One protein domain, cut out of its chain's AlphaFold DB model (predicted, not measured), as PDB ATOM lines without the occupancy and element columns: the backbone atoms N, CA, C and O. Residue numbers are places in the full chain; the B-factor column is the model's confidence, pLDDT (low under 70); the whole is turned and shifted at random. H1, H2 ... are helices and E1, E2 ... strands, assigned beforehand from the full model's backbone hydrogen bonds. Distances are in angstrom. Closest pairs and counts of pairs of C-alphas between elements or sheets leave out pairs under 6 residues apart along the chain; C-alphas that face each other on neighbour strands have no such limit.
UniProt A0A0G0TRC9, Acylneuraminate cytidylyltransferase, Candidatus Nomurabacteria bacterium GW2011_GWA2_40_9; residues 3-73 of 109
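What this domain is: This is residues 3 to 73 of the 109 residues of the protein "Acylneuraminate cytidylyltransferase" of Candidatus Nomurabacteria bacterium GW2011_GWA2_40_9 (UniProt A0A0G0TRC9). With little regular structure, this is a thin, mostly looped chain, with helix H1 at one end, the loops of the unnamed residues 3 to 37 reaching the other, and two short strands, E1 and E2, between. The 71 printed residues hold E1, H1, E2 in that order; the class is mixed, with 20 residues in named elements. The whole is only just extended, close to loose, with radius of gyration of the C-alphas 16.8 A, and only just elongated, spanning 50 by 26 by 16 A.

How they stand to each other: Look first at H1, residues 47 to 57, where every O i to N i+4 pair is within hydrogen-bond range. It is apart from E1, residues 38 to 43, and from E2, residues 68 to 70. E1 and E2 are near each other, but each pairs with no named strand. Residues 12 to 13 pair with 16 to 17, antiparallel.

Where its parts are: Find C-alpha 47 at (113.780, 95.544, 109.999); H1 runs 15.2 A to C-alpha 57. E1 spans 9.9 A from C-alpha 38 at (132.526, 102.548, 116.099). E2 spans 6.7 A, ending at C-alpha 70, (131.180, 98.192, 124.002).

The domain as a whole: The farthest C-alphas, Ile 25 and Glu 55, are 50.8 A apart. The printed part has no cut; no link between named elements is long. No printed residue is under pLDDT 70.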
ATOM      1  N   THR A   3     128.089  98.443 117.618       97.62
ATOM      2  CA  THR A   3     129.200  98.085 118.503       97.62
ATOM      3  C   THR A   3     130.277  99.168 118.499       97.62
ATOM      4  O   THR A   3     130.481  99.874 117.510       97.62
ATOM      5  N   VAL A   4     130.926  99.357 119.642       97.94
ATOM      6  CA  VAL A   4     131.964 100.376 119.843       97.94
ATOM      7  C   VAL A   4     133.145  99.783 120.599       97.94
ATOM      8  O   VAL A   4     133.018  98.759 121.268       97.94
ATOM      9  N   LYS A   5     134.301 100.429 120.490       97.38
ATOM     10  CA  LYS A   5     135.429 100.216 121.397       97.38
ATOM     11  C   LYS A   5     135.401 101.335 122.428       97.38
ATOM     12  O   LYS A   5     135.188 102.474 122.040       97.38
ATOM     13  N   GLU A   6     135.636 101.025 123.695       96.38
ATOM     14  CA  GLU A   6     135.851 102.048 124.722       96.38
ATOM     15  C   GLU A   6     137.322 102.467 124.738       96.38
ATOM     16  O   GLU A   6     138.202 101.673 125.075       96.38
ATOM     17  N   GLU A   7     137.594 103.712 124.346       96.31
ATOM     18  CA  GLU A   7     138.914 104.332 124.460       96.31
ATOM     19  C   GLU A   7     138.948 105.189 125.724       96.31
ATOM     20  O   GLU A   7     138.530 106.350 125.729       96.31
ATOM     21  N   GLN A   8     139.444 104.602 126.812       95.94
ATOM     22  CA  GLN A   8     139.589 105.274 128.101       95.94
ATOM     23  C   GLN A   8     140.996 105.871 128.261       95.94
ATOM     24  O   GLN A   8     141.782 105.497 129.126       95.94
ATOM     25  N   VAL A   9     141.339 106.770 127.341       96.19
ATOM     26  CA  VAL A   9     142.618 107.492 127.280       96.19
ATOM     27  C   VAL A   9     142.365 108.935 126.846       96.19
ATOM     28  O   VAL A   9     141.264 109.268 126.413       96.19
ATOM     29  N   HIS A  10     143.374 109.802 126.931       97.12
ATOM     30  CA  HIS A  10     143.283 111.177 126.437       97.12
ATOM     31  C   HIS A  10     143.085 111.186 124.913       97.12
ATOM     32  O   HIS A  10     144.002 110.872 124.152       97.12
ATOM     33  N   CYS A  11     141.888 111.543 124.452       97.56
ATOM     34  CA  CYS A  11     141.546 111.552 123.034       97.56
ATOM     35  C   CYS A  11     141.537 112.972 122.468       97.56
ATOM     36  O   CYS A  11     140.975 113.894 123.060       97.56
ATOM     37  N   ILE A  12     142.119 113.139 121.279       97.25
ATOM     38  CA  ILE A  12     142.197 114.412 120.556       97.25
ATOM     39  C   ILE A  12     141.519 114.259 119.192       97.25
ATOM     40  O   ILE A  12     141.773 113.296 118.469       97.25
ATOM     41  N   TYR A  13     140.704 115.238 118.798       97.00
ATOM     42  CA  TYR A  13     140.155 115.361 117.449       97.00
ATOM     43  C   TYR A  13     140.554 116.705 116.842       97.00
ATOM     44  O   TYR A  13     140.236 117.761 117.386       97.00
ATOM     45  N   LYS A  14     141.256 116.672 115.700       96.88
ATOM     46  CA  LYS A  14     141.753 117.873 114.995       96.88
ATOM     47  C   LYS A  14     142.516 118.840 115.916       96.88
ATOM     48  O   LYS A  14     142.287 120.045 115.890       96.88
ATOM     49  N   GLY A  15     143.393 118.291 116.756       96.38
ATOM     50  CA  GLY A  15     144.203 119.071 117.697       96.38
ATOM     51  C   GLY A  15     143.442 119.619 118.908       96.38
ATOM     52  O   GLY A  15     144.024 120.375 119.672       96.38
ATOM     53  N   LYS A  16     142.165 119.257 119.099       97.12
ATOM     54  CA  LYS A  16     141.363 119.665 120.261       97.12
ATOM     55  C   LYS A  16     141.060 118.472 121.168       97.12
ATOM     56  O   LYS A  16     140.769 117.393 120.642       97.12
ATOM     57  N   PRO A  17     141.104 118.640 122.497       96.81
ATOM     58  CA  PRO A  17     140.813 117.560 123.424       96.81
ATOM     59  C   PRO A  17     139.323 117.193 123.363       96.81
ATOM     60  O   PRO A  17     138.470 118.065 123.194       96.81
ATOM     61  N   ILE A  18     139.016 115.896 123.456       97.38
ATOM     62  CA  ILE A  18     137.640 115.374 123.432       97.38
ATOM     63  C   ILE A  18     137.132 115.117 124.852       97.38
ATOM     64  O   ILE A  18     136.018 115.508 125.181       97.38
ATOM     65  N   ASN A  19     137.932 114.440 125.677       96.88
ATOM     66  CA  ASN A  19     137.530 113.950 127.001       96.88
ATOM     67  C   ASN A  19     138.433 114.443 128.143       96.88
ATOM     68  O   ASN A  19     138.395 113.887 129.234       96.88
ATOM     69  N   PHE A  20     139.228 115.485 127.902       96.12
ATOM     70  CA  PHE A  20     140.078 116.136 128.901       96.12
ATOM     71  C   PHE A  20     140.169 117.643 128.626       96.12
ATOM     72  O   PHE A  20     139.606 118.130 127.642       96.12
ATOM     73  N   LYS A  21     140.877 118.392 129.474       95.25
ATOM     74  CA  LYS A  21     141.162 119.819 129.264       95.25
ATOM     75  C   LYS A  21     142.638 120.110 129.502       95.25
ATOM     76  O   LYS A  21     143.291 119.387 130.243       95.25
ATOM     77  N   TYR A  22     143.149 121.163 128.867       91.38
ATOM     78  CA  TYR A  22     144.543 121.589 129.033       91.38
ATOM     79  C   TYR A  22     144.798 122.300 130.364       91.38
ATOM     80  O   TYR A  22     145.882 122.164 130.916       91.38
ATOM     81  N   ASP A  23     143.794 123.019 130.869       92.88
ATOM     82  CA  ASP A  23     143.908 123.842 132.080       92.88
ATOM     83  C   ASP A  23     143.478 123.099 133.360       92.88
ATOM     84  O   ASP A  23     143.419 123.695 134.432       92.88
ATOM     85  N   ASP A  24     143.171 121.802 133.255       90.25
ATOM     86  CA  ASP A  24     142.885 120.934 134.400       90.25
ATOM     87  C   ASP A  24     144.158 120.157 134.798       90.25
ATOM     88  O   ASP A  24     145.089 119.991 134.005       90.25
ATOM     89  N   ILE A  25     144.203 119.646 136.034       91.19
ATOM     90  CA  ILE A  25     145.256 118.710 136.457       91.19
ATOM     91  C   ILE A  25     145.272 117.522 135.491       91.19
ATOM     92  O   ILE A  25     144.214 117.030 135.093       91.19
ATOM     93  N   PHE A  26     146.471 117.053 135.131       91.94
ATOM     94  CA  PHE A  26     146.629 115.913 134.235       91.94
ATOM     95  C   PHE A  26     145.885 114.693 134.792       91.94
ATOM     96  O   PHE A  26     146.278 114.118 135.809       91.94
ATOM     97  N   ALA A  27     144.777 114.344 134.141       90.44
ATOM     98  CA  ALA A  27     143.856 113.335 134.630       90.44
ATOM     99  C   ALA A  27     144.474 111.937 134.527       90.44
ATOM    100  O   ALA A  27     145.170 111.606 133.563       90.44
ATOM    101  N   GLN A  28     144.184 111.082 135.505       93.06
ATOM    102  CA  GLN A  28     144.490 109.663 135.373       93.06
ATOM    103  C   GLN A  28     143.574 109.065 134.307       93.06
ATOM    104  O   GLN A  28     142.382 109.370 134.248       93.06
ATOM    105  N   THR A  29     144.108 108.199 133.446       93.81
ATOM    106  CA  THR A  29     143.326 107.635 132.335       93.81
ATOM    107  C   THR A  29     142.123 106.824 132.813       93.81
ATOM    108  O   THR A  29     141.110 106.786 132.132       93.81
ATOM    109  N   GLN A  30     142.212 106.235 134.005       94.00
ATOM    110  CA  GLN A  30     141.168 105.440 134.650       94.00
ATOM    111  C   GLN A  30     139.940 106.274 135.047       94.00
ATOM    112  O   GLN A  30     138.851 105.715 135.169       94.00
ATOM    113  N   ASP A  31     140.100 107.594 135.193       93.75
ATOM    114  CA  ASP A  31     139.029 108.525 135.572       93.75
ATOM    115  C   ASP A  31     138.393 109.217 134.357       93.75
ATOM    116  O   ASP A  31     137.377 109.906 134.474       93.75
ATOM    117  N   LEU A  32     138.980 109.055 133.166       96.06
ATOM    118  CA  LEU A  32     138.474 109.685 131.952       96.06
ATOM    119  C   LEU A  32     137.151 109.054 131.515       96.06
ATOM    120  O   LEU A  32     136.995 107.830 131.504       96.06
ATOM    121  N   ILE A  33     136.234 109.901 131.043       96.31
ATOM    122  CA  ILE A  33     135.047 109.448 130.315       96.31
ATOM    123  C   ILE A  33     135.517 108.851 128.973       96.31
ATOM    124  O   ILE A  33     136.213 109.544 128.218       96.31
ATOM    125  N   PRO A  34     135.163 107.596 128.644       96.81
ATOM    126  CA  PRO A  34     135.609 106.961 127.411       96.81
ATOM    127  C   PRO A  34     135.089 107.661 126.154       96.81
ATOM    128  O   PRO A  34     133.937 108.101 126.087       96.81
ATOM    129  N   VAL A  35     135.923 107.697 125.115       97.81
ATOM    130  CA  VAL A  35     135.480 108.008 123.752       97.81
ATOM    131  C   VAL A  35     135.201 106.696 123.025       97.81
ATOM    132  O   VAL A  35     135.998 105.768 123.097       97.81
ATOM    133  N   ASN A  36     134.078 106.627 122.307       97.12
ATOM    134  CA  ASN A  36     133.554 105.376 121.756       97.12
ATOM    135  C   ASN A  36     133.575 105.346 120.220       97.12
ATOM    136  O   ASN A  36     132.530 105.557 119.591       97.12
ATOM    137  N   PRO A  37     134.733 105.104 119.573       96.62
ATOM    138  CA  PRO A  37     134.769 104.867 118.137       96.62
ATOM    139  C   PRO A  37     133.965 103.616 117.764       96.62
ATOM    140  O   PRO A  37     133.957 102.607 118.474       96.62
ATOM    141  N   PHE A  38     133.290 103.680 116.614       96.56
ATOM    142  CA  PHE A  38     132.526 102.548 116.099       96.56
ATOM    143  C   PHE A  38     133.446 101.385 115.760       96.56
ATOM    144  O   PHE A  38     134.477 101.542 115.106       96.56
ATOM    145  N   VAL A  39     132.990 100.202 116.137       93.81
ATOM    146  CA  VAL A  39     133.521  98.938 115.661       93.81
ATOM    147  C   VAL A  39     132.415  98.304 114.835       93.81
ATOM    148  O   VAL A  39     131.268  98.222 115.248       93.81
ATOM    149  N   TYR A  40     132.738  97.873 113.624       89.50
ATOM    150  CA  TYR A  40     131.753  97.317 112.695       89.50
ATOM    151  C   TYR A  40     131.597  95.798 112.848       89.50
ATOM    152  O   TYR A  40     131.270  95.118 111.879       89.50
ATOM    153  N   SER A  41     131.870  95.253 114.037       89.81
ATOM    154  CA  SER A  41     131.823  93.809 114.287       89.81
ATOM    155  C   SER A  41     130.388  93.296 114.363       89.81
ATOM    156  O   SER A  41     130.086  92.234 113.827       89.81
ATOM    157  N   LEU A  42     129.485  94.072 114.967       94.25
ATOM    158  CA  LEU A  42     128.049  93.808 114.951       94.25
ATOM    159  C   LEU A  42     127.248  95.110 114.901       94.25
ATOM    160  O   LEU A  42     127.463  96.041 115.682       94.25
ATOM    161  N   MET A  43     126.273  95.153 114.000       95.12
ATOM    162  CA  MET A  43     125.290  96.225 113.910       95.12
ATOM    163  C   MET A  43     123.918  95.621 113.660       95.12
ATOM    164  O   MET A  43     123.780  94.653 112.915       95.12
ATOM    165  N   MET A  44     122.907  96.173 114.320       95.94
ATOM    166  CA  MET A  44     121.556  95.623 114.293       95.94
ATOM    167  C   MET A  44     120.521  96.735 114.217       95.94
ATOM    168  O   MET A  44     120.584  97.720 114.967       95.94
ATOM    169  N   TRP A  45     119.524  96.513 113.365       97.56
ATOM    170  CA  TRP A  45     118.383  97.393 113.144       97.56
ATOM    171  C   TRP A  45     117.084  96.615 113.325       97.56
ATOM    172  O   TRP A  45     117.042  95.403 113.118       97.56
ATOM    173  N   ARG A  46     116.003  97.321 113.670       97.44
ATOM    174  CA  ARG A  46     114.664  96.751 113.514       97.44
ATOM    175  C   ARG A  46     114.271  96.828 112.044       97.44
ATOM    176  O   ARG A  46     114.253  97.920 111.475       97.44
ATOM    177  N   SER A  47     113.980  95.678 111.446       97.56
ATOM    178  CA  SER A  47     113.780  95.544 109.999       97.56
ATOM    179  C   SER A  47     112.642  96.415 109.465       97.56
ATOM    180  O   SER A  47     112.776  97.024 108.405       97.56
ATOM    181  N   ASP A  48     111.544  96.526 110.213       98.19
ATOM    182  CA  ASP A  48     110.386  97.349 109.860       98.19
ATOM    183  C   ASP A  48     110.739  98.843 109.798       98.19
ATOM    184  O   ASP A  48     110.381  99.534 108.842       98.19
ATOM    185  N   VAL A  49     111.483  99.331 110.793       98.06
ATOM    186  CA  VAL A  49     111.948 100.720 110.871       98.06
ATOM    187  C   VAL A  49     112.951 101.008 109.763       98.06
ATOM    188  O   VAL A  49     112.848 102.044 109.104       98.06
ATOM    189  N   PHE A  50     113.902 100.097 109.543       98.31
ATOM    190  CA  PHE A  50     114.917 100.246 108.507       98.31
ATOM    191  C   PHE A  50     114.272 100.366 107.128       98.31
ATOM    192  O   PHE A  50     114.525 101.343 106.429       98.31
ATOM    193  N   ARG A  51     113.379  99.429 106.772       98.31
ATOM    194  CA  ARG A  51     112.713  99.412 105.465       98.31
ATOM    195  C   ARG A  51     111.917 100.691 105.217       98.31
ATOM    196  O   ARG A  51     112.171 101.368 104.228       98.31
ATOM    197  N   LYS A  52     111.034 101.070 106.150       98.50
ATOM    198  CA  LYS A  52     110.231 102.302 106.036       98.50
ATOM    199  C   LYS A  52     111.105 103.547 105.885       98.50
ATOM    200  O   LYS A  52     110.796 104.437 105.100       98.50
ATOM    201  N   THR A  53     112.202 103.621 106.642       98.38
ATOM    202  CA  THR A  53     113.122 104.768 106.576       98.38
ATOM    203  C   THR A  53     113.859 104.807 105.242       98.38
ATOM    204  O   THR A  53     113.999 105.877 104.656       98.38
ATOM    205  N   PHE A  54     114.304 103.649 104.752       98.44
ATOM    206  CA  PHE A  54     115.023 103.540 103.493       98.44
ATOM    207  C   PHE A  54     114.134 103.909 102.304       98.44
ATOM    208  O   PHE A  54     114.540 104.726 101.488       98.44
ATOM    209  N   GLU A  55     112.906 103.388 102.250       98.44
ATOM    210  CA  GLU A  55     111.919 103.726 101.212       98.44
ATOM    211  C   GLU A  55     111.625 105.234 101.177       98.44
ATOM    212  O   GLU A  55     111.535 105.822 100.105       98.44
ATOM    213  N   ALA A  56     111.532 105.880 102.345       98.25
ATOM    214  CA  ALA A  56     111.212 107.302 102.436       98.25
ATOM    215  C   ALA A  56     112.397 108.246 102.147       98.25
ATOM    216  O   ALA A  56     112.179 109.377 101.721       98.25
ATOM    217  N   LYS A  57     113.642 107.835 102.438       98.06
ATOM    218  CA  LYS A  57     114.816 108.738 102.441       98.06
ATOM    219  C   LYS A  57     115.962 108.309 101.523       98.06
ATOM    220  O   LYS A  57     116.933 109.049 101.376       98.06
ATOM    221  N   GLY A  58     115.918 107.092 100.986       98.00
ATOM    222  CA  GLY A  58     117.026 106.469 100.258       98.00
ATOM    223  C   GLY A  58     118.208 106.030 101.137       98.00
ATOM    224  O   GLY A  58     119.222 105.579 100.615       98.00
ATOM    225  N   HIS A  59     118.116 106.162 102.466       97.31
ATOM    226  CA  HIS A  59     119.141 105.727 103.421       97.31
ATOM    227  C   HIS A  59     118.529 105.439 104.800       97.31
ATOM    228  O   HIS A  59     117.554 106.072 105.200       97.31
ATOM    229  N   ALA A  60     119.110 104.494 105.549       97.25
ATOM    230  CA  ALA A  60     118.565 104.067 106.847       97.25
ATOM    231  C   ALA A  60     119.623 103.638 107.882       97.25
ATOM    232  O   ALA A  60     119.282 103.027 108.890       97.25
ATOM    233  N   PHE A  61     120.904 103.970 107.676       95.06
ATOM    234  CA  PHE A  61     121.972 103.566 108.602       95.06
ATOM    235  C   PHE A  61     121.710 104.054 110.038       95.06
ATOM    236  O   PHE A  61     121.819 103.290 110.996       95.06
ATOM    237  N   PHE A  62     121.278 105.309 110.177       95.69
ATOM    238  CA  PHE A  62     120.869 105.918 111.441       95.69
ATOM    239  C   PHE A  62     119.341 106.046 111.505       95.69
ATOM    240  O   PHE A  62     118.789 107.138 111.381       95.69
ATOM    241  N   CYS A  63     118.644 104.917 111.660       96.44
ATOM    242  CA  CYS A  63     117.185 104.879 111.795       96.44
ATOM    243  C   CYS A  63     116.729 104.351 113.162       96.44
ATOM    244  O   CYS A  63     117.360 103.473 113.755       96.44
ATOM    245  N   GLY A  64     115.569 104.822 113.625       95.38
ATOM    246  CA  GLY A  64     114.979 104.385 114.888       95.38
ATOM    247  C   GLY A  64     115.786 104.816 116.115       95.38
ATOM    248  O   GLY A  64     116.436 105.857 116.112       95.38
ATOM    249  N   LYS A  65     115.718 104.013 117.183       95.88
ATOM    250  CA  LYS A  65     116.505 104.241 118.403       95.88
ATOM    251  C   LYS A  65     117.920 103.692 118.211       95.88
ATOM    252  O   LYS A  65     118.091 102.496 117.969       95.88
ATOM    253  N   ILE A  66     118.918 104.559 118.345       95.75
ATOM    254  CA  ILE A  66     120.336 104.197 118.270       95.75
ATOM    255  C   ILE A  66     120.837 103.927 119.687       95.75
ATOM    256  O   ILE A  66     120.529 104.666 120.615       95.75
ATOM    257  N   GLY A  67     121.598 102.850 119.841       95.69
ATOM    258  CA  GLY A  67     122.284 102.504 121.081       95.69
ATOM    259  C   GLY A  67     123.664 101.958 120.756       95.69
ATOM    260  O   GLY A  67     123.859 101.412 119.661       95.69
ATOM    261  N   TYR A  68     124.588 102.102 121.697       96.69
ATOM    262  CA  TYR A  68     125.985 101.703 121.560       96.69
ATOM    263  C   TYR A  68     126.299 100.574 122.532       96.69
ATOM    264  O   TYR A  68     125.777 100.571 123.645       96.69
ATOM    265  N   TYR A  69     127.111  99.611 122.101       96.38
ATOM    266  CA  TYR A  69     127.495  98.474 122.934       96.38
ATOM    267  C   TYR A  69     129.010  98.251 122.870       96.38
ATOM    268  O   TYR A  69     129.516  97.954 121.778       96.38
ATOM    269  N   PRO A  70     129.744  98.412 123.985       96.75
ATOM    270  CA  PRO A  70     131.180  98.192 124.002       96.75
ATOM    271  C   PRO A  70     131.501  96.707 123.843       96.75
ATOM    272  O   PRO A  70     130.851  95.841 124.430       96.75
ATOM    273  N   VAL A  71     132.501  96.399 123.021       96.69
ATOM    274  CA  VAL A  71     132.941  95.019 122.783       96.69
ATOM    275  C   VAL A  71     134.336  94.762 123.337       96.69
ATOM    276  O   VAL A  71     135.117  95.682 123.574       96.69
ATOM    277  N   SER A  72     134.667  93.480 123.516       94.75
ATOM    278  CA  SER A  72     135.998  93.059 123.962       94.75
ATOM    279  C   SER A  72     137.108  93.570 123.034       94.75
ATOM    280  O   SER A  72     136.881  93.794 121.843       94.75
ATOM    281  N   LYS A  73     138.346  93.655 123.547       90.69
ATOM    282  CA  LYS A  73     139.523  94.039 122.744       90.69
ATOM    283  C   LYS A  73     139.643  93.208 121.464       90.69
ATOM    284  O   LYS A  73     139.849  93.774 120.397       90.69
TER     285      LYS A  73